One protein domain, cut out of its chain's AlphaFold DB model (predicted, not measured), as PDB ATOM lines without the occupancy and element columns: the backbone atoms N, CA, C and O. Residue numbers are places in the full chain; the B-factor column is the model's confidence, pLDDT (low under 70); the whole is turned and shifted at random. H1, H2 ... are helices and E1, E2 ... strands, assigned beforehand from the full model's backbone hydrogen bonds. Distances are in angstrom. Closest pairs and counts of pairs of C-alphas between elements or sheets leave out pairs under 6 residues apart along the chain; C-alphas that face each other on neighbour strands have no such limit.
ATOM      1  N   LYS A 478     -11.415 -35.282 -20.207       87.06
ATOM      2  CA  LYS A 478     -11.231 -33.924 -20.771       87.06
ATOM      3  C   LYS A 478     -11.813 -32.827 -19.875       87.06
ATOM      4  O   LYS A 478     -11.289 -31.712 -19.844       87.06
ATOM      5  N   GLU A 479     -12.872 -33.132 -19.129       88.56
ATOM      6  CA  GLU A 479     -13.540 -32.150 -18.274       88.56
ATOM      7  C   GLU A 479     -12.865 -31.946 -16.913       88.56
ATOM      8  O   GLU A 479     -13.110 -30.929 -16.251       88.56
ATOM      9  N   THR A 480     -11.961 -32.849 -16.522       91.00
ATOM     10  CA  THR A 480     -11.258 -32.793 -15.235       91.00
ATOM     11  C   THR A 480     -10.294 -31.607 -15.134       91.00
ATOM     12  O   THR A 480      -9.701 -31.146 -16.116       91.00
ATOM     13  N   ALA A 481     -10.085 -31.118 -13.908       91.88
ATOM     14  CA  ALA A 481      -9.092 -30.078 -13.632       91.88
ATOM     15  C   ALA A 481      -7.663 -30.536 -13.978       91.88
ATOM     16  O   ALA A 481      -6.873 -29.747 -14.493       91.88
ATOM     17  N   GLU A 482      -7.361 -31.818 -13.754       93.19
ATOM     18  CA  GLU A 482      -6.066 -32.425 -14.068       93.19
ATOM     19  C   GLU A 482      -5.758 -32.360 -15.570       93.19
ATOM     20  O   GLU A 482      -4.684 -31.898 -15.965       93.19
ATOM     21  N   TYR A 483      -6.707 -32.773 -16.419       90.94
ATOM     22  CA  TYR A 483      -6.543 -32.692 -17.869       90.94
ATOM     23  C   TYR A 483      -6.347 -31.244 -18.319       90.94
ATOM     24  O   TYR A 483      -5.408 -30.945 -19.058       90.94
ATOM     25  N   LYS A 484      -7.174 -30.320 -17.810       90.19
ATOM     26  CA  LYS A 484      -7.077 -28.881 -18.111       90.19
ATOM     27  C   LYS A 484      -5.717 -28.296 -17.701       90.19
ATOM     28  O   LYS A 484      -5.186 -27.432 -18.401       90.19
ATOM     29  N   GLU A 485      -5.105 -28.772 -16.616       92.31
ATOM     30  CA  GLU A 485      -3.753 -28.366 -16.208       92.31
ATOM     31  C   GLU A 485      -2.665 -28.952 -17.122       92.31
ATOM     32  O   GLU A 485      -1.804 -28.212 -17.614       92.31
ATOM     33  N   LYS A 486      -2.713 -30.264 -17.399       92.50
ATOM     34  CA  LYS A 486      -1.799 -30.933 -18.345       92.50
ATOM     35  C   LYS A 486      -1.847 -30.277 -19.723       92.50
ATOM     36  O   LYS A 486      -0.813 -30.075 -20.355       92.50
ATOM     37  N   MET A 487      -3.035 -29.871 -20.148       91.12
ATOM     38  CA  MET A 487      -3.285 -29.199 -21.415       91.12
ATOM     39  C   MET A 487      -2.629 -27.822 -21.460       91.12
ATOM     40  O   MET A 487      -1.907 -27.527 -22.408       91.12
ATOM     41  N   LYS A 488      -2.793 -26.999 -20.415       92.25
ATOM     42  CA  LYS A 488      -2.094 -25.706 -20.311       92.25
ATOM     43  C   LYS A 488      -0.575 -25.881 -20.393       92.25
ATOM     44  O   LYS A 488       0.093 -25.133 -21.104       92.25
ATOM     45  N   LYS A 489      -0.024 -26.898 -19.717       92.88
ATOM     46  CA  LYS A 489       1.409 -27.237 -19.799       92.88
ATOM     47  C   LYS A 489       1.827 -27.681 -21.203       92.88
ATOM     48  O   LYS A 489       2.926 -27.344 -21.629       92.88
ATOM     49  N   ALA A 490       0.979 -28.415 -21.925       92.38
ATOM     50  CA  ALA A 490       1.230 -28.802 -23.313       92.38
ATOM     51  C   ALA A 490       1.242 -27.584 -24.253       92.38
ATOM     52  O   ALA A 490       2.196 -27.402 -25.005       92.38
ATOM     53  N   ILE A 491       0.237 -26.707 -24.154       94.69
ATOM     54  CA  ILE A 491       0.102 -25.488 -24.973       94.69
ATOM     55  C   ILE A 491       1.303 -24.549 -24.792       94.69
ATOM     56  O   ILE A 491       1.830 -24.010 -25.764       94.69
ATOM     57  N   ASN A 492       1.783 -24.383 -23.558       94.50
ATOM     58  CA  ASN A 492       2.891 -23.474 -23.248       94.50
ATOM     59  C   ASN A 492       4.254 -23.909 -23.821       94.50
ATOM     60  O   ASN A 492       5.210 -23.147 -23.728       94.50
ATOM     61  N   GLN A 493       4.358 -25.097 -24.426       94.50
ATOM     62  CA  GLN A 493       5.570 -25.561 -25.117       94.50
ATOM     63  C   GLN A 493       5.677 -25.062 -26.567       94.50
ATOM     64  O   GLN A 493       6.623 -25.429 -27.273       94.50
ATOM     65  N   PHE A 494       4.689 -24.302 -27.039       96.06
ATOM     66  CA  PHE A 494       4.610 -23.802 -28.405       96.06
ATOM     67  C   PHE A 494       4.678 -22.278 -28.455       96.06
ATOM     68  O   PHE A 494       4.344 -21.587 -27.495       96.06
ATOM     69  N   GLU A 495       5.037 -21.759 -29.629       94.62
ATOM     70  CA  GLU A 495       5.078 -20.329 -29.936       94.62
ATOM     71  C   GLU A 495       4.434 -20.043 -31.305       94.62
ATOM     72  O   GLU A 495       4.271 -20.946 -32.141       94.62
ATOM     73  N   GLY A 496       4.060 -18.779 -31.528       96.62
ATOM     74  CA  GLY A 496       3.472 -18.292 -32.782       96.62
ATOM     75  C   GLY A 496       2.218 -19.059 -33.215       96.62
ATOM     76  O   GLY A 496       1.417 -19.488 -32.383       96.62
ATOM     77  N   ASP A 497       2.076 -19.284 -34.524       96.69
ATOM     78  CA  ASP A 497       0.917 -19.976 -35.117       96.69
ATOM     79  C   ASP A 497       0.683 -21.380 -34.545       96.69
ATOM     80  O   ASP A 497      -0.453 -21.835 -34.437       96.69
ATOM     81  N   THR A 498       1.750 -22.080 -34.149       96.88
ATOM     82  CA  THR A 498       1.627 -23.424 -33.565       96.88
ATOM     83  C   THR A 498       0.962 -23.356 -32.192       96.88
ATOM     84  O   THR A 498       0.142 -24.214 -31.879       96.88
ATOM     85  N   LYS A 499       1.270 -22.320 -31.395       96.06
ATOM     86  CA  LYS A 499       0.619 -22.090 -30.100       96.06
ATOM     87  C   LYS A 499      -0.853 -21.746 -30.277       96.06
ATOM     88  O   LYS A 499      -1.682 -22.391 -29.650       96.06
ATOM     89  N   ALA A 500      -1.166 -20.812 -31.175       95.31
ATOM     90  CA  ALA A 500      -2.549 -20.433 -31.471       95.31
ATOM     91  C   ALA A 500      -3.382 -21.638 -31.947       95.31
ATOM     92  O   ALA A 500      -4.520 -21.829 -31.526       95.31
ATOM     93  N   THR A 501      -2.781 -22.502 -32.769       96.69
ATOM     94  CA  THR A 501      -3.414 -23.752 -33.216       96.69
ATOM     95  C   THR A 501      -3.616 -24.731 -32.055       96.69
ATOM     96  O   THR A 501      -4.679 -25.334 -31.942       96.69
ATOM     97  N   ALA A 502      -2.621 -24.892 -31.173       95.19
ATOM     98  CA  ALA A 502      -2.728 -25.753 -29.994       95.19
ATOM     99  C   ALA A 502      -3.806 -25.262 -29.015       95.19
ATOM    100  O   ALA A 502      -4.530 -26.077 -28.456       95.19
ATOM    101  N   GLU A 503      -3.935 -23.947 -28.824       93.31
ATOM    102  CA  GLU A 503      -4.990 -23.344 -28.005       93.31
ATOM    103  C   GLU A 503      -6.369 -23.752 -28.529       93.31
ATOM    104  O   GLU A 503      -7.147 -24.328 -27.775       93.31
ATOM    105  N   LYS A 504      -6.641 -23.602 -29.827       93.31
ATOM    106  CA  LYS A 504      -7.924 -24.033 -30.404       93.31
ATOM    107  C   LYS A 504      -8.132 -25.544 -30.302       93.31
ATOM    108  O   LYS A 504      -9.105 -26.000 -29.715       93.31
ATOM    109  N   LEU A 505      -7.194 -26.337 -30.827       91.94
ATOM    110  CA  LEU A 505      -7.397 -27.782 -30.992       91.94
ATOM    111  C   LEU A 505      -7.288 -28.585 -29.689       91.94
ATOM    112  O   LEU A 505      -7.820 -29.690 -29.610       91.94
ATOM    113  N   TYR A 506      -6.583 -28.088 -28.669       88.50
ATOM    114  CA  TYR A 506      -6.531 -28.774 -27.377       88.50
ATOM    115  C   TYR A 506      -7.559 -28.255 -26.380       88.50
ATOM    116  O   TYR A 506      -8.033 -29.057 -25.572       88.50
ATOM    117  N   SER A 507      -7.835 -26.942 -26.376       69.75
ATOM    118  CA  SER A 507      -8.555 -26.289 -25.273       69.75
ATOM    119  C   SER A 507     -10.008 -25.950 -25.544       69.75
ATOM    120  O   SER A 507     -10.781 -25.865 -24.588       69.75
ATOM    121  N   GLU A 508     -10.402 -25.811 -26.806       63.22
ATOM    122  CA  GLU A 508     -11.781 -25.521 -27.166       63.22
ATOM    123  C   GLU A 508     -12.494 -26.826 -27.544       63.22
ATOM    124  O   GLU A 508     -12.004 -27.618 -28.349       63.22
ATOM    125  N   ASN A 509     -13.674 -27.070 -26.964       71.19
ATOM    126  CA  ASN A 509     -14.596 -28.100 -27.451       71.19
ATOM    127  C   ASN A 509     -15.260 -27.584 -28.741       71.19
ATOM    128  O   ASN A 509     -16.464 -27.324 -28.767       71.19
ATOM    129  N   LEU A 510     -14.446 -27.375 -29.780       86.19
ATOM    130  CA  LEU A 510     -14.908 -26.976 -31.101       86.19
ATOM    131  C   LEU A 510     -15.757 -28.090 -31.695       86.19
ATOM    132  O   LEU A 510     -15.434 -29.276 -31.595       86.19
ATOM    133  N   LYS A 511     -16.853 -27.699 -32.331       88.62
ATOM    134  CA  LYS A 511     -17.679 -28.612 -33.106       88.62
ATOM    135  C   LYS A 511     -16.975 -28.981 -34.408       88.62
ATOM    136  O   LYS A 511     -16.107 -28.269 -34.917       88.62
ATOM    137  N   ALA A 512     -17.420 -30.097 -34.968       88.62
ATOM    138  CA  ALA A 512     -17.075 -30.538 -36.308       88.62
ATOM    139  C   ALA A 512     -17.197 -29.402 -37.330       88.62
ATOM    140  O   ALA A 512     -18.226 -28.722 -37.359       88.62
ATOM    141  N   GLY A 513     -16.159 -29.186 -38.137       91.88
ATOM    142  CA  GLY A 513     -16.138 -28.156 -39.175       91.88
ATOM    143  C   GLY A 513     -16.306 -26.715 -38.681       91.88
ATOM    144  O   GLY A 513     -16.418 -25.812 -39.502       91.88
ATOM    145  N   GLU A 514     -16.316 -26.440 -37.371       94.75
ATOM    146  CA  GLU A 514     -16.660 -25.115 -36.833       94.75
ATOM    147  C   GLU A 514     -15.776 -23.984 -37.379       94.75
ATOM    148  O   GLU A 514     -16.245 -22.852 -37.560       94.75
ATOM    149  N   LEU A 515     -14.510 -24.289 -37.676       95.00
ATOM    150  CA  LEU A 515     -13.531 -23.324 -38.167       95.00
ATOM    151  C   LEU A 515     -13.551 -23.144 -39.691       95.00
ATOM    152  O   LEU A 515     -12.862 -22.249 -40.176       95.00
ATOM    153  N   VAL A 516     -14.304 -23.958 -40.435       95.75
ATOM    154  CA  VAL A 516     -14.288 -23.957 -41.912       95.75
ATOM    155  C   VAL A 516     -15.674 -23.969 -42.557       95.75
ATOM    156  O   VAL A 516     -15.775 -23.579 -43.710       95.75
ATOM    157  N   LEU A 517     -16.735 -24.339 -41.831       94.06
ATOM    158  CA  LEU A 517     -18.108 -24.430 -42.340       94.06
ATOM    159  C   LEU A 517     -19.016 -23.316 -41.803       94.06
ATOM    160  O   LEU A 517     -18.850 -22.844 -40.672       94.06
ATOM    161  N   ASN A 518     -20.011 -22.915 -42.589       92.50
ATOM    162  CA  ASN A 518     -21.099 -22.028 -42.182       92.50
ATOM    163  C   ASN A 518     -22.176 -22.798 -41.376       92.50
ATOM    164  O   ASN A 518     -21.988 -23.949 -40.983       92.50
ATOM    165  N   LYS A 519     -23.304 -22.147 -41.057       89.00
ATOM    166  CA  LYS A 519     -24.392 -22.779 -40.281       89.00
ATOM    167  C   LYS A 519     -25.152 -23.856 -41.058       89.00
ATOM    168  O   LYS A 519     -25.786 -24.692 -40.421       89.00
ATOM    169  N   ASP A 520     -25.066 -23.815 -42.380       88.88
ATOM    170  CA  ASP A 520     -25.746 -24.714 -43.306       88.88
ATOM    171  C   ASP A 520     -24.856 -25.917 -43.681       88.88
ATOM    172  O   ASP A 520     -25.307 -26.840 -44.350       88.88
ATOM    173  N   GLY A 521     -23.610 -25.955 -43.186       84.94
ATOM    174  CA  GLY A 521     -22.661 -27.047 -43.411       84.94
ATOM    175  C   GLY A 521     -21.804 -26.892 -44.668       84.94
ATOM    176  O   GLY A 521     -21.104 -27.830 -45.033       84.94
ATOM    177  N   GLU A 522     -21.825 -25.725 -45.312       90.12
ATOM    178  CA  GLU A 522     -21.027 -25.432 -46.508       90.12
ATOM    179  C   GLU A 522     -19.724 -24.708 -46.143       90.12
ATOM    180  O   GLU A 522     -19.655 -24.036 -45.110       90.12
ATOM    181  N   LEU A 523     -18.697 -24.803 -46.994       91.50
ATOM    182  CA  LEU A 523     -17.423 -24.101 -46.795       91.50
ATOM    183  C   LEU A 523     -17.625 -22.580 -46.677       91.50
ATOM    184  O   LEU A 523     -18.251 -21.936 -47.516       91.50
ATOM    185  N   ASP A 524     -17.043 -21.991 -45.634       94.56
ATOM    186  CA  ASP A 524     -17.068 -20.560 -45.347       94.56
ATOM    187  C   ASP A 524     -15.682 -19.960 -45.614       94.56
ATOM    188  O   ASP A 524     -14.778 -19.986 -44.768       94.56
ATOM    189  N   GLU A 525     -15.515 -19.373 -46.800       94.06
ATOM    190  CA  GLU A 525     -14.263 -18.727 -47.202       94.06
ATOM    191  C   GLU A 525     -13.808 -17.647 -46.211       94.06
ATOM    192  O   GLU A 525     -12.608 -17.461 -45.993       94.06
ATOM    193  N   ALA A 526     -14.734 -16.927 -45.569       95.19
ATOM    194  CA  ALA A 526     -14.382 -15.881 -44.614       95.19
ATOM    195  C   ALA A 526     -13.786 -16.466 -43.327       95.19
ATOM    196  O   ALA A 526     -12.924 -15.828 -42.709       95.19
ATOM    197  N   LYS A 527     -14.207 -17.667 -42.921       96.44
ATOM    198  CA  LYS A 527     -13.567 -18.412 -41.831       96.44
ATOM    199  C   LYS A 527     -12.219 -18.984 -42.256       96.44
ATOM    200  O   LYS A 527     -11.226 -18.730 -41.571       96.44
ATOM    201  N   ILE A 528     -12.155 -19.651 -43.409       94.44
ATOM    202  CA  ILE A 528     -10.919 -20.255 -43.939       94.44
ATOM    203  C   ILE A 528      -9.826 -19.192 -44.108       94.44
ATOM    204  O   ILE A 528      -8.670 -19.395 -43.730       94.44
ATOM    205  N   ASN A 529     -10.183 -18.002 -44.593       94.44
ATOM    206  CA  ASN A 529      -9.236 -16.907 -44.778       94.44
ATOM    207  C   ASN A 529      -8.621 -16.399 -43.464       94.44
ATOM    208  O   ASN A 529      -7.461 -15.972 -43.481       94.44
ATOM    209  N   LYS A 530      -9.340 -16.506 -42.338       97.00
ATOM    210  CA  LYS A 530      -8.871 -16.123 -40.991       97.00
ATOM    211  C   LYS A 530      -7.950 -17.155 -40.341       97.00
ATOM    212  O   LYS A 530      -7.333 -16.842 -39.323       97.00
ATOM    213  N   LEU A 531      -7.857 -18.362 -40.895       97.25
ATOM    214  CA  LEU A 531      -6.979 -19.403 -40.370       97.25
ATOM    215  C   LEU A 531      -5.502 -19.008 -40.501       97.25
ATOM    216  O   LEU A 531      -5.079 -18.406 -41.498       97.25
ATOM    217  N   ASN A 532      -4.701 -19.386 -39.505       97.44
ATOM    218  CA  ASN A 532      -3.246 -19.236 -39.580       97.44
ATOM    219  C   ASN A 532      -2.627 -20.284 -40.530       97.44
ATOM    220  O   ASN A 532      -3.302 -21.197 -41.004       97.44
ATOM    221  N   ILE A 533      -1.325 -20.181 -40.822       96.31
ATOM    222  CA  ILE A 533      -0.676 -21.066 -41.809       96.31
ATOM    223  C   ILE A 533      -0.702 -22.556 -41.421       96.31
ATOM    224  O   ILE A 533      -0.737 -23.417 -42.297       96.31
ATOM    225  N   VAL A 534      -0.681 -22.873 -40.123       97.19
ATOM    226  CA  VAL A 534      -0.728 -24.257 -39.625       97.19
ATOM    227  C   VAL A 534      -2.139 -24.812 -39.778       97.19
ATOM    228  O   VAL A 534      -2.301 -25.899 -40.323       97.19
ATOM    229  N   GLU A 535      -3.149 -24.043 -39.372       97.25
ATOM    230  CA  GLU A 535      -4.570 -24.386 -39.521       97.25
ATOM    231  C   GLU A 535      -4.961 -24.565 -40.991       97.25
ATOM    232  O   GLU A 535      -5.573 -25.573 -41.333       97.25
ATOM    233  N   LYS A 536      -4.531 -23.652 -41.877       95.75
ATOM    234  CA  LYS A 536      -4.738 -23.775 -43.332       95.75
ATOM    235  C   LYS A 536      -4.097 -25.033 -43.892       95.75
ATOM    236  O   LYS A 536      -4.700 -25.707 -44.713       95.75
ATOM    237  N   GLY A 537      -2.885 -25.365 -43.451       94.94
ATOM    238  CA  GLY A 537      -2.226 -26.588 -43.897       94.94
ATOM    239  C   GLY A 537      -2.914 -27.859 -43.396       94.94
ATOM    240  O   GLY A 537      -2.939 -28.843 -44.128       94.94
ATOM    241  N   ILE A 538      -3.487 -27.846 -42.187       95.56
ATOM    242  CA  ILE A 538      -4.304 -28.960 -41.680       95.56
ATOM    243  C   ILE A 538      -5.611 -29.062 -42.472       95.56
ATOM    244  O   ILE A 538      -5.924 -30.148 -42.933       95.56
ATOM    245  N   HIS A 539      -6.328 -27.961 -42.708       95.06
ATOM    246  CA  HIS A 539      -7.525 -27.974 -43.555       95.06
ATOM    247  C   HIS A 539      -7.210 -28.509 -44.962       95.06
ATOM    248  O   HIS A 539      -7.830 -29.468 -45.410       95.06
ATOM    249  N   PHE A 540      -6.136 -28.015 -45.585       92.31
ATOM    250  CA  PHE A 540      -5.646 -28.496 -46.879       92.31
ATOM    251  C   PHE A 540      -5.325 -30.000 -46.889       92.31
ATOM    252  O   PHE A 540      -5.482 -30.671 -47.906       92.31
ATOM    253  N   PHE A 541      -4.876 -30.562 -45.762       91.31
ATOM    254  CA  PHE A 541      -4.682 -32.009 -45.622       91.31
ATOM    255  C   PHE A 541      -6.005 -32.786 -45.665       91.31
ATOM    256  O   PHE A 541      -6.002 -33.924 -46.135       91.31
ATOM    257  N   THR A 542      -7.094 -32.202 -45.160       88.69
ATOM    258  CA  THR A 542      -8.412 -32.855 -45.086       88.69
ATOM    259  C   THR A 542      -9.164 -32.846 -46.412       88.69
ATOM    260  O   THR A 542      -9.896 -33.791 -46.671       88.69
ATOM    261  N   GLU A 543      -8.942 -31.836 -47.259       85.81
ATOM    262  CA  GLU A 543      -9.633 -31.679 -48.550       85.81
ATOM    263  C   GLU A 543      -9.387 -32.868 -49.496       85.81
ATOM    264  O   GLU A 543     -10.300 -33.334 -50.170       85.81
ATOM    265  N   ASP A 544      -8.146 -33.372 -49.549       81.56
ATOM    266  CA  ASP A 544      -7.756 -34.443 -50.470       81.56
ATOM    267  C   ASP A 544      -6.598 -35.288 -49.913       81.56
ATOM    268  O   ASP A 544      -5.596 -34.786 -49.390       81.56
ATOM    269  N   CYS A 545      -6.683 -36.606 -50.090       75.44
ATOM    270  CA  CYS A 545      -5.621 -37.542 -49.744       75.44
ATOM    271  C   CYS A 545      -4.283 -37.271 -50.463       75.44
ATOM    272  O   CYS A 545      -3.222 -37.537 -49.884       75.44
ATOM    273  N   ASP A 546      -4.302 -36.679 -51.658       81.19
ATOM    274  CA  ASP A 546      -3.104 -36.319 -52.420       81.19
ATOM    275  C   ASP A 546      -2.384 -35.101 -51.834       81.19
ATOM    276  O   ASP A 546      -1.166 -34.937 -51.993       81.19
ATOM    277  N   ASN A 547      -3.099 -34.243 -51.101       86.00
ATOM    278  CA  ASN A 547      -2.535 -33.027 -50.513       86.00
ATOM    279  C   ASN A 547      -1.477 -33.322 -49.443       86.00
ATOM    280  O   ASN A 547      -0.579 -32.508 -49.205       86.00
ATOM    281  N   ARG A 548      -1.497 -34.532 -48.879       83.00
ATOM    282  CA  ARG A 548      -0.569 -35.020 -47.845       83.00
ATOM    283  C   ARG A 548       0.903 -34.970 -48.262       83.00
ATOM    284  O   ARG A 548       1.779 -34.845 -47.404       83.00
ATOM    285  N   ASN A 549       1.181 -35.060 -49.562       83.12
ATOM    286  CA  ASN A 549       2.538 -35.003 -50.116       83.12
ATOM    287  C   ASN A 549       2.840 -33.671 -50.826       83.12
ATOM    288  O   ASN A 549       3.973 -33.442 -51.255       83.12
ATOM    289  N   LYS A 550       1.862 -32.764 -50.929       88.38
ATOM    290  CA  LYS A 550       2.016 -31.467 -51.597       88.38
ATOM    291  C   LYS A 550       2.621 -30.422 -50.656       88.38
ATOM    292  O   LYS A 550       2.516 -30.508 -49.430       88.38
ATOM    293  N   LYS A 551       3.236 -29.389 -51.245       82.56
ATOM    294  CA  LYS A 551       3.931 -28.297 -50.529       82.56
ATOM    295  C   LYS A 551       3.057 -27.603 -49.473       82.56
ATOM    296  O   LYS A 551       3.581 -27.187 -48.438       82.56
ATOM    297  N   GLY A 552       1.744 -27.523 -49.712       82.06
ATOM    298  CA  GLY A 552       0.771 -26.957 -48.771       82.06
ATOM    299  C   GLY A 552       0.829 -27.616 -47.391       82.06
ATOM    300  O   GLY A 552       0.962 -26.918 -46.393       82.06
ATOM    301  N   PHE A 553       0.874 -28.951 -47.327       90.62
ATOM    302  CA  PHE A 553       0.988 -29.675 -46.059       90.62
ATOM    303  C   PHE A 553       2.437 -29.935 -45.634       90.62
ATOM    304  O   PHE A 553       2.792 -29.784 -44.463       90.62
ATOM    305  N   THR A 554       3.315 -30.317 -46.568       90.81
ATOM    306  CA  THR A 554       4.692 -30.713 -46.218       90.81
ATOM    307  C   THR A 554       5.491 -29.578 -45.577       90.81
ATOM    308  O   THR A 554       6.329 -29.846 -44.714       90.81
ATOM    309  N   SER A 555       5.176 -28.319 -45.905       92.06
ATOM    310  CA  SER A 555       5.775 -27.130 -45.280       92.06
ATOM    311  C   SER A 555       5.465 -26.987 -43.781       92.06
ATOM    312  O   SER A 555       6.296 -26.468 -43.034       92.06
ATOM    313  N   ILE A 556       4.315 -27.492 -43.317       95.19
ATOM    314  CA  ILE A 556       3.879 -27.417 -41.912       95.19
ATOM    315  C   ILE A 556       3.911 -28.765 -41.187       95.19
ATOM    316  O   ILE A 556       3.768 -28.806 -39.966       95.19
ATOM    317  N   LYS A 557       4.197 -29.868 -41.891       94.69
ATOM    318  CA  LYS A 557       4.216 -31.235 -41.344       94.69
ATOM    319  C   LYS A 557       5.071 -31.380 -40.081       94.69
ATOM    320  O   LYS A 557       4.687 -32.107 -39.171       94.69
ATOM    321  N   LYS A 558       6.202 -30.667 -39.977       95.81
ATOM    322  CA  LYS A 558       7.029 -30.658 -38.753       95.81
ATOM    323  C   LYS A 558       6.273 -30.077 -37.550       95.81
ATOM    324  O   LYS A 558       6.286 -30.683 -36.487       95.81
ATOM    325  N   LYS A 559       5.567 -28.955 -37.732       97.12
ATOM    326  CA  LYS A 559       4.748 -28.334 -36.678       97.12
ATOM    327  C   LYS A 559       3.600 -29.256 -36.259       97.12
ATOM    328  O   LYS A 559       3.345 -29.405 -35.070       97.12
ATOM    329  N   VAL A 560       2.971 -29.944 -37.217       96.94
ATOM    330  CA  VAL A 560       1.920 -30.941 -36.935       96.94
ATOM    331  C   VAL A 560       2.471 -32.130 -36.145       96.94
ATOM    332  O   VAL A 560       1.841 -32.565 -35.186       96.94
ATOM    333  N   LYS A 561       3.673 -32.626 -36.468       96.75
ATOM    334  CA  LYS A 561       4.342 -33.656 -35.652       96.75
ATOM    335  C   LYS A 561       4.573 -33.192 -34.222       96.75
ATOM    336  O   LYS A 561       4.330 -33.963 -33.301       96.75
ATOM    337  N   ASP A 562       5.010 -31.951 -34.036       96.12
ATOM    338  CA  ASP A 562       5.228 -31.396 -32.701       96.12
ATOM    339  C   ASP A 562       3.907 -31.273 -31.923       96.12
ATOM    340  O   ASP A 562       3.868 -31.641 -30.748       96.12
ATOM    341  N   LEU A 563       2.820 -30.846 -32.582       97.38
ATOM    342  CA  LEU A 563       1.460 -30.862 -32.025       97.38
ATOM    343  C   LEU A 563       1.014 -32.282 -31.651       97.38
ATOM    344  O   LEU A 563       0.413 -32.491 -30.607       97.38
ATOM    345  N   ILE A 564       1.314 -33.306 -32.438       96.25
ATOM    346  CA  ILE A 564       0.944 -34.672 -32.046       96.25
ATOM    347  C   ILE A 564       1.800 -35.123 -30.854       96.25
ATOM    348  O   ILE A 564       1.272 -35.509 -29.814       96.25
ATOM    349  N   ASN A 565       3.123 -35.008 -30.954       94.81
ATOM    350  CA  ASN A 565       4.069 -35.563 -29.981       94.81
ATOM    351  C   ASN A 565       4.011 -34.894 -28.597       94.81
ATOM    352  O   ASN A 565       4.421 -35.509 -27.609       94.81
ATOM    353  N   LYS A 566       3.521 -33.655 -28.502       94.31
ATOM    354  CA  LYS A 566       3.328 -32.937 -27.229       94.31
ATOM    355  C   LYS A 566       1.877 -32.935 -26.748       94.31
ATOM    356  O   LYS A 566       1.607 -32.396 -25.677       94.31
ATOM    357  N   SER A 567       0.958 -33.555 -27.493       92.69
ATOM    358  CA  SER A 567      -0.404 -33.777 -27.008       92.69
ATOM    359  C   SER A 567      -0.407 -34.699 -25.784       92.69
ATOM    360  O   SER A 567       0.518 -35.491 -25.559       92.69
ATOM    361  N   ILE A 568      -1.458 -34.577 -24.976       92.00
ATOM    362  CA  ILE A 568      -1.709 -35.486 -23.857       92.00
ATOM    363  C   ILE A 568      -2.035 -36.866 -24.452       92.00
ATOM    364  O   ILE A 568      -2.890 -36.921 -25.338       92.00
ATOM    365  N   PRO A 569      -1.377 -37.958 -24.014       91.81
ATOM    366  CA  PRO A 569      -1.760 -39.316 -24.393       91.81
ATOM    367  C   PRO A 569      -3.214 -39.617 -24.017       91.81
ATOM    368  O   PRO A 569      -3.697 -39.173 -22.977       91.81
ATOM    369  N   LYS A 570      -3.915 -40.353 -24.877       89.19
ATOM    370  CA  LYS A 570      -5.345 -40.645 -24.741       89.19
ATOM    371  C   LYS A 570      -5.556 -42.138 -24.906       89.19
ATOM    372  O   LYS A 570      -5.096 -42.704 -25.894       89.19
ATOM    373  N   GLU A 571      -6.266 -42.763 -23.979       89.94
ATOM    374  CA  GLU A 571      -6.676 -44.160 -24.112       89.94
ATOM    375  C   GLU A 571      -7.999 -44.242 -24.885       89.94
ATOM    376  O   GLU A 571      -9.079 -44.389 -24.318       89.94
ATOM    377  N   ILE A 572      -7.909 -44.084 -26.206       87.25
ATOM    378  CA  ILE A 572      -9.037 -44.160 -27.140       87.25
ATOM    379  C   ILE A 572      -8.706 -45.127 -28.272       87.25
ATOM    380  O   ILE A 572      -7.557 -45.220 -28.702       87.25
ATOM    381  N   SER A 573      -9.718 -45.830 -28.772       87.25
ATOM    382  CA  SER A 573      -9.560 -46.663 -29.962       87.25
ATOM    383  C   SER A 573      -9.598 -45.784 -31.212       87.25
ATOM    384  O   SER A 573     -10.545 -45.022 -31.411       87.25
ATOM    385  N   LEU A 574      -8.560 -45.883 -32.041       90.31
ATOM    386  CA  LEU A 574      -8.456 -45.177 -33.321       90.31
ATOM    387  C   LEU A 574      -8.346 -46.192 -34.454       90.31
ATOM    388  O   LEU A 574      -7.582 -47.154 -34.344       90.31
ATOM    389  N   TYR A 575      -9.072 -45.952 -35.544       91.38
ATOM    390  CA  TYR A 575      -9.163 -46.879 -36.668       91.38
ATOM    391  C   TYR A 575      -8.721 -46.239 -37.974       91.38
ATOM    392  O   TYR A 575      -8.926 -45.049 -38.207       91.38
ATOM    393  N   ARG A 576      -8.094 -47.034 -38.837       88.56
ATOM    394  CA  ARG A 576      -7.689 -46.591 -40.169       88.56
ATOM    395  C   ARG A 576      -7.796 -47.721 -41.171       88.56
ATOM    396  O   ARG A 576      -7.139 -48.744 -41.019       88.56
ATOM    397  N   HIS A 577      -8.557 -47.477 -42.226       87.06
ATOM    398  CA  HIS A 577      -8.589 -48.312 -43.416       87.06
ATOM    399  C   HIS A 577      -7.410 -47.983 -44.352       87.06
ATOM    400  O   HIS A 577      -7.155 -46.810 -44.649       87.06
ATOM    401  N   GLU A 578      -6.712 -49.007 -44.839       84.81
ATOM    402  CA  GLU A 578      -5.768 -48.922 -45.957       84.81
ATOM    403  C   GLU A 578      -5.926 -50.129 -46.889       84.81
ATOM    404  O   GLU A 578      -6.025 -51.264 -46.431       84.81
ATOM    405  N   THR A 579      -5.848 -49.895 -48.199       82.12
ATOM    406  CA  THR A 579      -5.598 -50.960 -49.178       82.12
ATOM    407  C   THR A 579      -4.094 -51.192 -49.260       82.12
ATOM    408  O   THR A 579      -3.336 -50.242 -49.481       82.12
ATOM    409  N   ILE A 580      -3.649 -52.436 -49.071       75.12
ATOM    410  CA  ILE A 580      -2.219 -52.778 -49.023       75.12
ATOM    411  C   ILE A 580      -1.925 -53.824 -50.086       75.12
ATOM    412  O   ILE A 580      -2.454 -54.932 -50.065       75.12
ATOM    413  N   TYR A 581      -1.071 -53.450 -51.032       71.69
ATOM    414  CA  TYR A 581      -0.681 -54.300 -52.150       71.69
ATOM    415  C   TYR A 581       0.491 -55.203 -51.766       71.69
ATOM    416  O   TYR A 581       1.312 -54.820 -50.939       71.69
ATOM    417  N   GLU A 582       0.614 -56.362 -52.420       69.56
ATOM    418  CA  GLU A 582       1.748 -57.299 -52.266       69.56
ATOM    419  C   GLU A 582       3.123 -56.638 -52.445       69.56
ATOM    420  O   GLU A 582       4.123 -57.099 -51.901       69.56
ATOM    421  N   SER A 583       3.170 -55.536 -53.194       65.69
ATOM    422  CA  SER A 583       4.365 -54.730 -53.430       65.69
ATOM    423  C   SER A 583       4.704 -53.736 -52.308       65.69
ATOM    424  O   SER A 583       5.778 -53.139 -52.355       65.69
ATOM    425  N   ASP A 584       3.824 -53.519 -51.324       68.06
ATOM    426  CA  ASP A 584       4.093 -52.634 -50.183       68.06
ATOM    427  C   ASP A 584       5.066 -53.327 -49.214       68.06
ATOM    428  O   ASP A 584       4.858 -54.465 -48.799       68.06
ATOM    429  N   GLU A 585       6.116 -52.629 -48.780       68.62
ATOM    430  CA  GLU A 585       7.074 -53.132 -47.780       68.62
ATOM    431  C   GLU A 585       6.395 -53.542 -46.453       68.62
ATOM    432  O   GLU A 585       6.929 -54.330 -45.660       68.62
ATOM    433  N   ARG A 586       5.195 -53.008 -46.198       68.62
ATOM    434  CA  ARG A 586       4.357 -53.304 -45.031       68.62
ATOM    435  C   ARG A 586       3.459 -54.529 -45.220       68.62
ATOM    436  O   ARG A 586       2.863 -54.941 -44.233       68.62
ATOM    437  N   TYR A 587       3.379 -55.120 -46.416       68.50
ATOM    438  CA  TYR A 587       2.454 -56.217 -46.750       68.50
ATOM    439  C   TYR A 587       2.590 -57.439 -45.827       68.50
ATOM    440  O   TYR A 587       1.594 -58.039 -45.422       68.50
ATOM    441  N   ASN A 588       3.819 -57.766 -45.419       79.25
ATOM    442  CA  ASN A 588       4.081 -58.846 -44.468       79.25
ATOM    443  C   ASN A 588       3.957 -58.331 -43.025       79.25
ATOM    444  O   ASN A 588       4.910 -57.769 -42.462       79.25
ATOM    445  N   PHE A 589       2.767 -58.508 -42.449       87.38
ATOM    446  CA  PHE A 589       2.470 -58.210 -41.049       87.38
ATOM    447  C   PHE A 589       2.867 -59.369 -40.140       87.38
ATOM    448  O   PHE A 589       2.477 -60.508 -40.370       87.38
ATOM    449  N   GLU A 590       3.595 -59.055 -39.070       91.62
ATOM    450  CA  GLU A 590       4.007 -60.020 -38.053       91.62
ATOM    451  C   GLU A 590       3.874 -59.383 -36.669       91.62
ATOM    452  O   GLU A 590       4.250 -58.223 -36.474       91.62
ATOM    453  N   VAL A 591       3.351 -60.135 -35.701       95.12
ATOM    454  CA  VAL A 591       3.286 -59.684 -34.305       95.12
ATOM    455  C   VAL A 591       4.707 -59.410 -33.800       95.12
ATOM    456  O   VAL A 591       5.619 -60.205 -34.005       95.12
ATOM    457  N   GLY A 592       4.904 -58.257 -33.161       93.38
ATOM    458  CA  GLY A 592       6.208 -57.760 -32.720       93.38
ATOM    459  C   GLY A 592       6.929 -56.870 -33.739       93.38
ATOM    460  O   GLY A 592       7.835 -56.125 -33.356       93.38
ATOM    461  N   LYS A 593       6.518 -56.860 -35.015       93.06
ATOM    462  CA  LYS A 593       7.091 -55.951 -36.017       93.06
ATOM    463  C   LYS A 593       6.676 -54.512 -35.721       93.06
ATOM    464  O   LYS A 593       5.530 -54.228 -35.374       93.06
ATOM    465  N   THR A 594       7.621 -53.587 -35.871       93.31
ATOM    466  CA  THR A 594       7.351 -52.152 -35.763       93.31
ATOM    467  C   THR A 594       6.946 -51.580 -37.116       93.31
ATOM    468  O   THR A 594       7.616 -51.803 -38.123       93.31
ATOM    469  N   ILE A 595       5.876 -50.794 -37.128       90.56
ATOM    470  CA  ILE A 595       5.402 -50.025 -38.272       90.56
ATOM    471  C   ILE A 595       5.441 -48.532 -37.955       90.56
ATOM    472  O   ILE A 595       5.241 -48.104 -36.818       90.56
ATOM    473  N   LYS A 596       5.697 -47.717 -38.976       91.19
ATOM    474  CA  LYS A 596       5.782 -46.263 -38.837       91.19
ATOM    475  C   LYS A 596       4.514 -45.597 -39.359       91.19
ATOM    476  O   LYS A 596       4.195 -45.714 -40.540       91.19
ATOM    477  N   MET A 597       3.855 -44.822 -38.503       90.31
ATOM    478  CA  MET A 597       2.750 -43.937 -38.872       90.31
ATOM    479  C   MET A 597       3.274 -42.503 -38.950       90.31
ATOM    480  O   MET A 597       3.537 -41.870 -37.933       90.31
ATOM    481  N   ASP A 598       3.473 -41.986 -40.160       90.50
ATOM    482  CA  ASP A 598       4.002 -40.635 -40.386       90.50
ATOM    483  C   ASP A 598       2.875 -39.635 -40.670       90.50
ATOM    484  O   ASP A 598       2.482 -39.450 -41.824       90.50
ATOM    485  N   VAL A 599       2.361 -39.007 -39.605       92.81
ATOM    486  CA  VAL A 599       1.213 -38.079 -39.633       92.81
ATOM    487  C   VAL A 599       0.058 -38.676 -40.441       92.81
ATOM    488  O   VAL A 599      -0.302 -38.211 -41.523       92.81
ATOM    489  N   ARG A 600      -0.441 -39.805 -39.947       90.00
ATOM    490  CA  ARG A 600      -1.500 -40.588 -40.575       90.00
ATOM    491  C   ARG A 600      -2.837 -40.271 -39.933       90.00
ATOM    492  O   ARG A 600      -2.916 -40.080 -38.725       90.00
ATOM    493  N   SER A 601      -3.855 -40.227 -40.777       89.69
ATOM    494  CA  SER A 601      -5.240 -40.010 -40.393       89.69
ATOM    495  C   SER A 601      -5.869 -41.301 -39.886       89.69
ATOM    496  O   SER A 601      -5.773 -42.334 -40.551       89.69
ATOM    497  N   PHE A 602      -6.496 -41.225 -38.723       89.81
ATOM    498  CA  PHE A 602      -7.339 -42.256 -38.138       89.81
ATOM    499  C   PHE A 602      -8.688 -41.629 -37.799       89.81
ATOM    500  O   PHE A 602      -8.733 -40.476 -37.387       89.81
ATOM    501  N   CYS A 603      -9.780 -42.372 -37.909       84.25
ATOM    502  CA  CYS A 603     -11.050 -41.946 -37.334       84.25
ATOM    503  C   CYS A 603     -11.128 -42.363 -35.859       84.25
ATOM    504  O   CYS A 603     -10.671 -43.445 -35.469       84.25
ATOM    505  N   ASN A 604     -11.703 -41.493 -35.034       72.44
ATOM    506  CA  ASN A 604     -12.214 -41.847 -33.710       72.44
ATOM    507  C   ASN A 604     -13.751 -42.020 -33.785       72.44
ATOM    508  O   ASN A 604     -14.318 -41.862 -34.866       72.44
ATOM    509  N   SER A 605     -14.406 -42.320 -32.651       61.03
ATOM    510  CA  SER A 605     -15.857 -42.166 -32.355       61.03
ATOM    511  C   SER A 605     -16.623 -43.454 -32.028       61.03
ATOM    512  O   SER A 605     -16.084 -44.556 -32.118       61.03
ATOM    513  N   GLU A 606     -17.899 -43.275 -31.646       55.88
ATOM    514  CA  GLU A 606     -18.858 -44.321 -31.256       55.88
ATOM    515  C   GLU A 606     -18.968 -45.471 -32.280       55.88
ATOM    516  O   GLU A 606     -19.217 -46.589 -31.851       55.88
ATOM    517  N   ASN A 607     -18.706 -45.226 -33.580       61.16
ATOM    518  CA  ASN A 607     -18.820 -46.212 -34.676       61.16
ATOM    519  C   ASN A 607     -17.591 -46.237 -35.622       61.16
ATOM    520  O   ASN A 607     -17.706 -46.554 -36.807       61.16
ATOM    521  N   ALA A 608     -16.397 -45.873 -35.138       66.00
ATOM    522  CA  ALA A 608     -15.196 -45.711 -35.974       66.00
ATOM    523  C   ALA A 608     -14.821 -46.960 -36.802       66.00
ATOM    524  O   ALA A 608     -14.375 -46.851 -37.950       66.00
ATOM    525  N   PHE A 609     -15.043 -48.147 -36.234       72.88
ATOM    526  CA  PHE A 609     -14.825 -49.421 -36.914       72.88
ATOM    527  C   PHE A 609     -15.751 -49.595 -38.128       72.88
ATOM    528  O   PHE A 609     -15.278 -49.947 -39.209       72.88
ATOM    529  N   ASP A 610     -17.038 -49.264 -37.993       69.38
ATOM    530  CA  ASP A 610     -18.007 -49.357 -39.090       69.38
ATOM    531  C   ASP A 610     -17.736 -48.331 -40.192       69.38
ATOM    532  O   ASP A 610     -17.919 -48.637 -41.370       69.38
ATOM    533  N   SER A 611     -17.225 -47.145 -39.847       67.31
ATOM    534  CA  SER A 611     -16.771 -46.160 -40.839       67.31
ATOM    535  C   SER A 611     -15.581 -46.677 -41.657       67.31
ATOM    536  O   SER A 611     -15.565 -46.541 -42.879       67.31
ATOM    537  N   CYS A 612     -14.599 -47.327 -41.019       72.94
ATOM    538  CA  CYS A 612     -13.488 -47.963 -41.741       72.94
ATOM    539  C   CYS A 612     -13.952 -49.150 -42.588       72.94
ATOM    540  O   CYS A 612     -13.479 -49.334 -43.709       72.94
ATOM    541  N   ARG A 613     -14.903 -49.933 -42.075       72.88
ATOM    542  CA  ARG A 613     -15.523 -51.027 -42.820       72.88
ATOM    543  C   ARG A 613     -16.289 -50.505 -44.035       72.88
ATOM    544  O   ARG A 613     -16.167 -51.081 -45.104       72.88
ATOM    545  N   ALA A 614     -16.997 -49.382 -43.929       65.50
ATOM    546  CA  ALA A 614     -17.661 -48.758 -45.073       65.50
ATOM    547  C   ALA A 614     -16.672 -48.386 -46.195       65.50
ATOM    548  O   ALA A 614     -16.960 -48.623 -47.365       65.50
ATOM    549  N   LEU A 615     -15.482 -47.882 -45.848       64.62
ATOM    550  CA  LEU A 615     -14.435 -47.557 -46.826       64.62
ATOM    551  C   LEU A 615     -13.819 -48.792 -47.495       64.62
ATOM    552  O   LEU A 615     -13.481 -48.731 -48.676       64.62
ATOM    553  N   GLN A 616     -13.687 -49.901 -46.765       65.94
ATOM    554  CA  GLN A 616     -13.286 -51.190 -47.339       65.94
ATOM    555  C   GLN A 616     -14.272 -51.618 -48.431       65.94
ATOM    556  O   GLN A 616     -13.879 -51.931 -49.551       65.94
ATOM    557  N   LEU A 617     -15.569 -51.540 -48.135       62.66
ATOM    558  CA  LEU A 617     -16.635 -51.954 -49.049       62.66
ATOM    559  C   LEU A 617     -16.675 -51.161 -50.362       62.66
ATOM    560  O   LEU A 617     -17.050 -51.714 -51.391       62.66
ATOM    561  N   TRP A 618     -16.270 -49.893 -50.352       56.94
ATOM    562  CA  TRP A 618     -16.196 -49.080 -51.570       56.94
ATOM    563  C   TRP A 618     -14.989 -49.384 -52.450       56.94
ATOM    564  O   TRP A 618     -15.047 -49.157 -53.656       56.94
ATOM    565  N   ASN A 619     -13.896 -49.871 -51.865       57.06
ATOM    566  CA  ASN A 619     -12.633 -49.998 -52.579       57.06
ATOM    567  C   ASN A 619     -12.375 -51.429 -53.051       57.06
ATOM    568  O   ASN A 619     -12.059 -51.616 -54.225       57.06
ATOM    569  N   ASN A 620     -12.481 -52.440 -52.175       62.41
ATOM    570  CA  ASN A 620     -12.047 -53.798 -52.502       62.41
ATOM    571  C   ASN A 620     -12.723 -54.920 -51.676       62.41
ATOM    572  O   ASN A 620     -13.440 -54.725 -50.697       62.41
ATOM    573  N   ALA A 621     -12.476 -56.165 -52.101       66.38
ATOM    574  CA  ALA A 621     -12.854 -57.358 -51.348       66.38
ATOM    575  C   ALA A 621     -12.070 -57.455 -50.017       66.38
ATOM    576  O   ALA A 621     -10.887 -57.109 -50.006       66.38
ATOM    577  N   PRO A 622     -12.650 -58.022 -48.934       72.50
ATOM    578  CA  PRO A 622     -12.061 -57.999 -47.586       72.50
ATOM    579  C   PRO A 622     -10.590 -58.436 -47.480       72.50
ATOM    580  O   PRO A 622      -9.839 -57.904 -46.672       72.50
ATOM    581  N   HIS A 623     -10.148 -59.385 -48.307       73.88
ATOM    582  CA  HIS A 623      -8.775 -59.904 -48.292       73.88
ATOM    583  C   HIS A 623      -7.716 -58.934 -48.851       73.88
ATOM    584  O   HIS A 623      -6.527 -59.206 -48.708       73.88
ATOM    585  N   LYS A 624      -8.121 -57.838 -49.507       75.94
ATOM    586  CA  LYS A 624      -7.216 -56.833 -50.098       75.94
ATOM    587  C   LYS A 624      -6.982 -55.620 -49.198       75.94
ATOM    588  O   LYS A 624      -6.081 -54.824 -49.463       75.94
ATOM    589  N   ASP A 625      -7.790 -55.481 -48.153       83.19
ATOM    590  CA  ASP A 625      -7.785 -54.318 -47.279       83.19
ATOM    591  C   ASP A 625      -7.350 -54.683 -45.863       83.19
ATOM    592  O   ASP A 625      -7.487 -55.817 -45.389       83.19
ATOM    593  N   VAL A 626      -6.826 -53.674 -45.178       87.25
ATOM    594  CA  VAL A 626      -6.365 -53.755 -43.802       87.25
ATOM    595  C   VAL A 626      -6.997 -52.635 -42.989       87.25
ATOM    596  O   VAL A 626      -6.991 -51.470 -43.386       87.25
ATOM    597  N   ILE A 627      -7.507 -52.984 -41.810       90.19
ATOM    598  CA  ILE A 627      -7.883 -52.015 -40.783       90.19
ATOM    599  C   ILE A 627      -6.806 -52.022 -39.702       90.19
ATOM    600  O   ILE A 627      -6.628 -53.003 -38.983       90.19
ATOM    601  N   PHE A 628      -6.106 -50.903 -39.553       91.56
ATOM    602  CA  PHE A 628      -5.265 -50.659 -38.390       91.56
ATOM    603  C   PHE A 628      -6.134 -50.202 -37.225       91.56
ATOM    604  O   PHE A 628      -6.902 -49.246 -37.358       91.56
ATOM    605  N   LYS A 629      -5.970 -50.856 -36.078       93.12
ATOM    606  CA  LYS A 629      -6.605 -50.490 -34.813       93.12
ATOM    607  C   LYS A 629      -5.526 -50.116 -33.810       93.12
ATOM    608  O   LYS A 629      -4.703 -50.955 -33.459       93.12
ATOM    609  N   ILE A 630      -5.546 -48.884 -33.315       92.94
ATOM    610  CA  ILE A 630      -4.662 -48.483 -32.219       92.94
ATOM    611  C   ILE A 630      -5.280 -48.903 -30.886       92.94
ATOM    612  O   ILE A 630      -6.453 -48.629 -30.626       92.94
ATOM    613  N   GLU A 631      -4.477 -49.534 -30.030       88.12
ATOM    614  CA  GLU A 631      -4.829 -49.841 -28.646       88.12
ATOM    615  C   GLU A 631      -3.884 -49.183 -27.630       88.12
ATOM    616  O   GLU A 631      -2.728 -48.871 -27.921       88.12
ATOM    617  N   GLY A 632      -4.381 -49.017 -26.402       89.25
ATOM    618  CA  GLY A 632      -3.668 -48.347 -25.318       89.25
ATOM    619  C   GLY A 632      -3.628 -46.826 -25.470       89.25
ATOM    620  O   GLY A 632      -4.371 -46.236 -26.255       89.25
ATOM    621  N   GLU A 633      -2.771 -46.183 -24.680       92.44
ATOM    622  CA  GLU A 633      -2.573 -44.739 -24.762       92.44
ATOM    623  C   GLU A 633      -1.866 -44.344 -26.061       92.44
ATOM    624  O   GLU A 633      -0.801 -44.861 -26.403       92.44
ATOM    625  N   VAL A 634      -2.428 -43.360 -26.759       93.88
ATOM    626  CA  VAL A 634      -1.852 -42.799 -27.980       93.88
ATOM    627  C   VAL A 634      -1.889 -41.279 -27.953       93.88
ATOM    628  O   VAL A 634      -2.864 -40.651 -27.536       93.88
ATOM    629  N   LYS A 635      -0.811 -40.664 -28.431       94.44
ATOM    630  CA  LYS A 635      -0.779 -39.231 -28.716       94.44
ATOM    631  C   LYS A 635      -1.380 -38.971 -30.090       94.44
ATOM    632  O   LYS A 635      -0.933 -39.538 -31.086       94.44
ATOM    633  N   SER A 636      -2.391 -38.114 -30.142       93.69
ATOM    634  CA  SER A 636      -3.096 -37.781 -31.378       93.69
ATOM    635  C   SER A 636      -3.642 -36.357 -31.354       93.69
ATOM    636  O   SER A 636      -4.012 -35.828 -30.298       93.69
ATOM    637  N   LEU A 637      -3.710 -35.752 -32.537       93.56
ATOM    638  CA  LEU A 637      -4.284 -34.429 -32.755       93.56
ATOM    639  C   LEU A 637      -5.679 -34.570 -33.368       93.56
ATOM    640  O   LEU A 637      -5.807 -35.093 -34.468       93.56
ATOM    641  N   GLU A 638      -6.698 -34.105 -32.652       91.31
ATOM    642  CA  GLU A 638      -8.080 -34.019 -33.136       91.31
ATOM    643  C   GLU A 638      -8.174 -32.826 -34.096       91.31
ATOM    644  O   GLU A 638      -7.778 -31.717 -33.730       91.31
ATOM    645  N   ILE A 639      -8.609 -33.062 -35.336       92.12
ATOM    646  CA  ILE A 639      -8.598 -32.039 -36.403       92.12
ATOM    647  C   ILE A 639      -9.971 -31.811 -37.042       92.12
ATOM    648  O   ILE A 639     -10.094 -31.065 -38.008       92.12
ATOM    649  N   GLU A 640     -11.015 -32.422 -36.489       89.62
ATOM    650  CA  GLU A 640     -12.366 -32.414 -37.050       89.62
ATOM    651  C   GLU A 640     -12.957 -31.006 -37.220       89.62
ATOM    652  O   GLU A 640     -13.702 -30.749 -38.162       89.62
ATOM    653  N   SER A 641     -12.601 -30.058 -36.351       92.69
ATOM    654  CA  SER A 641     -13.055 -28.667 -36.455       92.69
ATOM    655  C   SER A 641     -12.524 -27.933 -37.693       92.69
ATOM    656  O   SER A 641     -13.062 -26.888 -38.051       92.69
ATOM    657  N   LEU A 642     -11.468 -28.461 -38.327       94.56
ATOM    658  CA  LEU A 642     -10.832 -27.946 -39.546       94.56
ATOM    659  C   LEU A 642     -11.175 -28.776 -40.796       94.56
ATOM    660  O   LEU A 642     -10.623 -28.509 -41.860       94.56
ATOM    661  N   SER A 643     -12.051 -29.776 -40.675       89.62
ATOM    662  CA  SER A 643     -12.442 -30.659 -41.774       89.62
ATOM    663  C   SER A 643     -13.843 -30.325 -42.273       89.62
ATOM    664  O   SER A 643     -14.750 -30.078 -41.476       89.62
ATOM    665  N   GLU A 644     -14.036 -30.360 -43.591       86.81
ATOM    666  CA  GLU A 644     -15.375 -30.361 -44.195       86.81
ATOM    667  C   GLU A 644     -16.082 -31.717 -44.013       86.81
ATOM    668  O   GLU A 644     -17.307 -31.791 -43.910       86.81
ATOM    669  N   TYR A 645     -15.309 -32.795 -43.848       83.69
ATOM    670  CA  TYR A 645     -15.803 -34.153 -43.637       83.69
ATOM    671  C   TYR A 645     -16.085 -34.423 -42.153       83.69
ATOM    672  O   TYR A 645     -15.437 -35.234 -41.484       83.69
ATOM    673  N   THR A 646     -17.093 -33.733 -41.622       81.75
ATOM    674  CA  THR A 646     -17.490 -33.753 -40.198       81.75
ATOM    675  C   THR A 646     -17.886 -35.133 -39.653       81.75
ATOM    676  O   THR A 646     -17.901 -35.362 -38.441       81.75
ATOM    677  N   ASN A 647     -18.190 -36.087 -40.530       75.38
ATOM    678  CA  ASN A 647     -18.511 -37.469 -40.179       75.38
ATOM    679  C   ASN A 647     -17.271 -38.367 -40.000       75.38
ATOM    680  O   ASN A 647     -17.399 -39.446 -39.426       75.38
ATOM    681  N   GLN A 648     -16.085 -37.946 -40.456       74.75
ATOM    682  CA  GLN A 648     -14.864 -38.760 -40.378       74.75
ATOM    683  C   GLN A 648     -14.214 -38.747 -38.992       74.75
ATOM    684  O   GLN A 648     -13.458 -39.666 -38.675       74.75
ATOM    685  N   LYS A 649     -14.516 -37.735 -38.163       79.81
ATOM    686  CA  LYS A 649     -14.046 -37.630 -36.769       79.81
ATOM    687  C   LYS A 649     -12.527 -37.824 -36.645       79.81
ATOM    688  O   LYS A 649     -12.018 -38.690 -35.930       79.81
ATOM    689  N   GLU A 650     -11.798 -37.062 -37.454       85.06
ATOM    690  CA  GLU A 650     -10.415 -37.357 -37.810       85.06
ATOM    691  C   GLU A 650      -9.393 -36.988 -36.718       85.06
ATOM    692  O   GLU A 650      -9.403 -35.904 -36.126       85.06
ATOM    693  N   HIS A 651      -8.460 -37.912 -36.497       90.62
ATOM    694  CA  HIS A 651      -7.299 -37.812 -35.627       90.62
ATOM    695  C   HIS A 651      -6.015 -38.024 -36.426       90.62
ATOM    696  O   HIS A 651      -5.838 -39.046 -37.089       90.62
ATOM    697  N   LEU A 652      -5.054 -37.113 -36.285       93.62
ATOM    698  CA  LEU A 652      -3.705 -37.323 -36.797       93.62
ATOM    699  C   LEU A 652      -2.830 -38.010 -35.755       93.62
ATOM    700  O   LEU A 652      -2.733 -37.574 -34.606       93.62
ATOM    701  N   VAL A 653      -2.140 -39.057 -36.193       94.81
ATOM    702  CA  VAL A 653      -1.234 -39.874 -35.387       94.81
ATOM    703  C   VAL A 653       0.156 -39.870 -36.013       94.81
ATOM    704  O   VAL A 653       0.314 -39.954 -37.231       94.81
ATOM    705  N   ASN A 654       1.187 -39.778 -35.178       95.56
ATOM    706  CA  ASN A 654       2.579 -39.794 -35.605       95.56
ATOM    707  C   ASN A 654       3.422 -40.628 -34.637       95.56
ATOM    708  O   ASN A 654       3.412 -40.354 -33.441       95.56
ATOM    709  N   GLY A 655       4.189 -41.589 -35.149       94.19
ATOM    710  CA  GLY A 655       5.098 -42.386 -34.330       94.19
ATOM    711  C   GLY A 655       5.392 -43.770 -34.893       94.19
ATOM    712  O   GLY A 655       4.988 -44.112 -36.007       94.19
ATOM    713  N   ASN A 656       6.109 -44.552 -34.094       95.06
ATOM    714  CA  ASN A 656       6.325 -45.971 -34.328       95.06
ATOM    715  C   ASN A 656       5.328 -46.769 -33.485       95.06
ATOM    716  O   ASN A 656       5.020 -46.394 -32.355       95.06
ATOM    717  N   PHE A 657       4.830 -47.858 -34.051       95.31
ATOM    718  CA  PHE A 657       3.840 -48.717 -33.428       95.31
ATOM    719  C   PHE A 657       4.272 -50.166 -33.575       95.31
ATOM    720  O   PHE A 657       4.691 -50.569 -34.655       95.31
ATOM    721  N   VAL A 658       4.164 -50.953 -32.515       96.00
ATOM    722  CA  VAL A 658       4.380 -52.399 -32.568       96.00
ATOM    723  C   VAL A 658       3.059 -53.088 -32.874       96.00
ATOM    724  O   VAL A 658       2.026 -52.706 -32.326       96.00
ATOM    725  N   ILE A 659       3.084 -54.088 -33.750       96.00
ATOM    726  CA  ILE A 659       1.928 -54.951 -33.996       96.00
ATOM    727  C   ILE A 659       1.772 -55.894 -32.805       96.00
ATOM    728  O   ILE A 659       2.696 -56.642 -32.487       96.00
ATOM    729  N   THR A 660       0.620 -55.854 -32.148       96.50
ATOM    730  CA  THR A 660       0.337 -56.652 -30.947       96.50
ATOM    731  C   THR A 660      -0.569 -57.840 -31.229       96.50
ATOM    732  O   THR A 660      -0.433 -58.867 -30.571       96.50
ATOM    733  N   ASP A 661      -1.446 -57.724 -32.223       95.94
ATOM    734  CA  ASP A 661      -2.371 -58.780 -32.622       95.94
ATOM    735  C   ASP A 661      -2.713 -58.665 -34.112       95.94
ATOM    736  O   ASP A 661      -2.762 -57.565 -34.675       95.94
ATOM    737  N   ILE A 662      -2.935 -59.813 -34.752       93.50
ATOM    738  CA  ILE A 662      -3.339 -59.911 -36.154       93.50
ATOM    739  C   ILE A 662      -4.557 -60.818 -36.224       93.50
ATOM    740  O   ILE A 662      -4.468 -62.025 -35.996       93.50
ATOM    741  N   ARG A 663      -5.688 -60.238 -36.617       92.19
ATOM    742  CA  ARG A 663      -6.878 -60.992 -36.992       92.19
ATOM    743  C   ARG A 663      -6.931 -61.084 -38.506       92.19
ATOM    744  O   ARG A 663      -7.102 -60.076 -39.189       92.19
ATOM    745  N   GLU A 664      -6.774 -62.297 -39.016       89.62
ATOM    746  CA  GLU A 664      -6.853 -62.567 -40.449       89.62
ATOM    747  C   GLU A 664      -8.234 -62.225 -41.022       89.62
ATOM    748  O   GLU A 664      -9.245 -62.241 -40.313       89.62
ATOM    749  N   ALA A 665      -8.260 -61.892 -42.314       86.00
ATOM    750  CA  ALA A 665      -9.493 -61.557 -43.013       86.00
ATOM    751  C   ALA A 665     -10.463 -62.748 -43.005       86.00
ATOM    752  O   ALA A 665     -10.064 -63.909 -43.117       86.00
ATOM    753  N   THR A 666     -11.751 -62.448 -42.900       84.12
ATOM    754  CA  THR A 666     -12.836 -63.432 -42.949       84.12
ATOM    755  C   THR A 666     -13.663 -63.234 -44.219       84.12
ATOM    756  O   THR A 666     -13.300 -62.468 -45.112       84.12
ATOM    757  N   LEU A 667     -14.805 -63.923 -44.314       74.44
ATOM    758  CA  LEU A 667     -15.745 -63.740 -45.421       74.44
ATOM    759  C   LEU A 667     -16.248 -62.289 -45.524       74.44
ATOM    760  O   LEU A 667     -16.479 -61.803 -46.627       74.44
ATOM    761  N   THR A 668     -16.439 -61.623 -44.383       76.00
ATOM    762  CA  THR A 668     -17.144 -60.334 -44.298       76.00
ATOM    763  C   THR A 668     -16.360 -59.221 -43.616       76.00
ATOM    764  O   THR A 668     -16.820 -58.078 -43.617       76.00
ATOM    765  N   MET A 669     -15.191 -59.525 -43.050       81.06
ATOM    766  CA  MET A 669     -14.323 -58.548 -42.402       81.06
ATOM    767  C   MET A 669     -12.910 -58.570 -42.994       81.06
ATOM    768  O   MET A 669     -12.395 -59.647 -43.312       81.06
ATOM    769  N   PRO A 670     -12.263 -57.400 -43.123       84.31
ATOM    770  CA  PRO A 670     -10.896 -57.316 -43.603       84.31
ATOM    771  C   PRO A 670      -9.915 -57.766 -42.523       84.31
ATOM    772  O   PRO A 670     -10.291 -57.990 -41.366       84.31
ATOM    773  N   LYS A 671      -8.635 -57.871 -42.891       88.50
ATOM    774  CA  LYS A 671      -7.573 -58.133 -41.917       88.50
ATOM    775  C   LYS A 671      -7.503 -56.968 -40.928       88.50
ATOM    776  O   LYS A 671      -7.479 -55.808 -41.337       88.50
ATOM    777  N   ILE A 672      -7.455 -57.262 -39.632       91.25
ATOM    778  CA  ILE A 672      -7.331 -56.246 -38.580       91.25
ATOM    779  C   ILE A 672      -5.956 -56.380 -37.945       91.25
ATOM    780  O   ILE A 672      -5.614 -57.426 -37.397       91.25
ATOM    781  N   ILE A 673      -5.179 -55.304 -38.022       92.56
ATOM    782  CA  ILE A 673      -3.848 -55.211 -37.427       92.56
ATOM    783  C   ILE A 673      -3.962 -54.319 -36.199       92.56
ATOM    784  O   ILE A 673      -4.128 -53.100 -36.313       92.56
ATOM    785  N   THR A 674      -3.884 -54.931 -35.021       94.56
ATOM    786  CA  THR A 674      -3.871 -54.191 -33.760       94.56
ATOM    787  C   THR A 674      -2.455 -53.717 -33.482       94.56
ATOM    788  O   THR A 674      -1.494 -54.487 -33.571       94.56
ATOM    789  N   ILE A 675      -2.319 -52.427 -33.193       94.94
ATOM    790  CA  ILE A 675      -1.033 -51.758 -33.043       94.94
ATOM    791  C   ILE A 675      -1.006 -50.909 -31.779       94.94
ATOM    792  O   ILE A 675      -1.996 -50.279 -31.408       94.94
ATOM    793  N   LYS A 676       0.156 -50.843 -31.136       95.69
ATOM    794  CA  LYS A 676       0.364 -50.078 -29.907       95.69
ATOM    795  C   LYS A 676       1.549 -49.138 -30.061       95.69
ATOM    796  O   LYS A 676       2.569 -49.529 -30.623       95.69
ATOM    797  N   ALA A 677       1.407 -47.898 -29.595       94.19
ATOM    798  CA  ALA A 677       2.485 -46.911 -29.645       94.19
ATOM    799  C   ALA A 677       3.711 -47.394 -28.844       94.19
ATOM    800  O   ALA A 677       3.544 -47.996 -27.778       94.19
ATOM    801  N   VAL A 678       4.915 -47.136 -29.368       90.69
ATOM    802  CA  VAL A 678       6.214 -47.519 -28.770       90.69
ATOM    803  C   VAL A 678       7.022 -46.295 -28.379       90.69
ATOM    804  O   VAL A 678       7.053 -45.331 -29.183       90.69
TER     805      VAL A 678
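Overview. This is residues 478 to 678 of the 678 residues of an uncharacterized protein of Brachyspira aalborgi (UniProt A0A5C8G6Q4). At one end of the long axis, E1, E2, E3, E5 and E6 curl into a small barrel, nearly closed where E1 comes near the last part of E2, with H8 packed along its outside on E1. At the other end H1 to H7 form a helical lobe, in which H7 packs on E4, E5 and E2. The printed part has 201 residues, with eight named helices and six named strands; along the chain seven helices come first, then two strands, H8 and four more strands; the class is mixed, helices and strands, and the branched sheet has both parallel and antiparallel neighbour pairs. It is compact, with a radius of gyration of the C-alphas of 17.2 A, and spans 47 by 36 by 32 A.

Arrangement. H1, residues 481 to 491, and H2, residues 496 to 507, form a hairpin at a shallow tilt of 17 degrees; the closest C-alphas, Ile 491 and Ala 502, are 5.8 A apart. With residues 497 to 501 alone H2 touches H4, residues 533 to 543, at a steep tilt of 57 degrees; the closest C-alphas, Asp 497 and Val 534, are 6.4 A apart. H3, residues 525 to 530, is close but not clearly touching H4, 7.1 A between C-alphas 528 and 536. H5, residues 545 to 549, and H4 only just touch, only at the corner, with 5.4 A between C-alphas 547 and 541; H6, residues 551 to 554, touches H4, 5.0 A between C-alphas 553 and 537. H7, residues 557 to 565, is on the strongly twisted sheet at a height of 8.0 A, and its Ile 564 and Ser 636 of E4, residues 636 to 638, have C-alphas 5.1 A apart. E4, E5, residues 650 to 663, and E6, residues 671 to 677, form a meander, each strand the antiparallel neighbour of the one before (N 637 to O 652, 2.9 A; N 658 to O 676, 2.9 A). E2, residues 594 to 603, is antiparallel to E5 on its other side (N 602 to O 651, 2.8 A); E2 bends by 89 degrees at residue 599, E5 by 107 at 655. E3, residues 625 to 631, is parallel to E6 (N 629 to O 673, 2.9 A) and antiparallel to E1, residues 574 to 579 (N 576 to O 628, 2.9 A). H8, residues 608 to 619, is over E1 at a height of 7.8 A, along the strands, at 9 degrees on the local plane. H1, H2, H4, H7 and H8 have every O i to N i+4 pair within hydrogen-bond range, H3 1 of 2 and H5 0 of 1, with 1 of its 2 O i to N i+3 pairs; H6 is too short for such a pair.

Along the chain. H1 begins at C-alpha 481, (-9.092, -30.078, -13.632), and E6 ends at C-alpha 677, (2.485, -46.911, -29.645). From first to last C-alpha E5 measures 23.9 A, E2 21.1 A and H8 17.3 A.

Size, cuts and confidence. The C-alphas farthest apart, Gly 496 and Leu 667, are 50.9 A apart. The printed part has no cut; the links H2 to H3, E1 to E2 and E4 to E5 are long. The mean pLDDT of the printed part is 87.2, and 22 residues are under 70, among them 614 to 621.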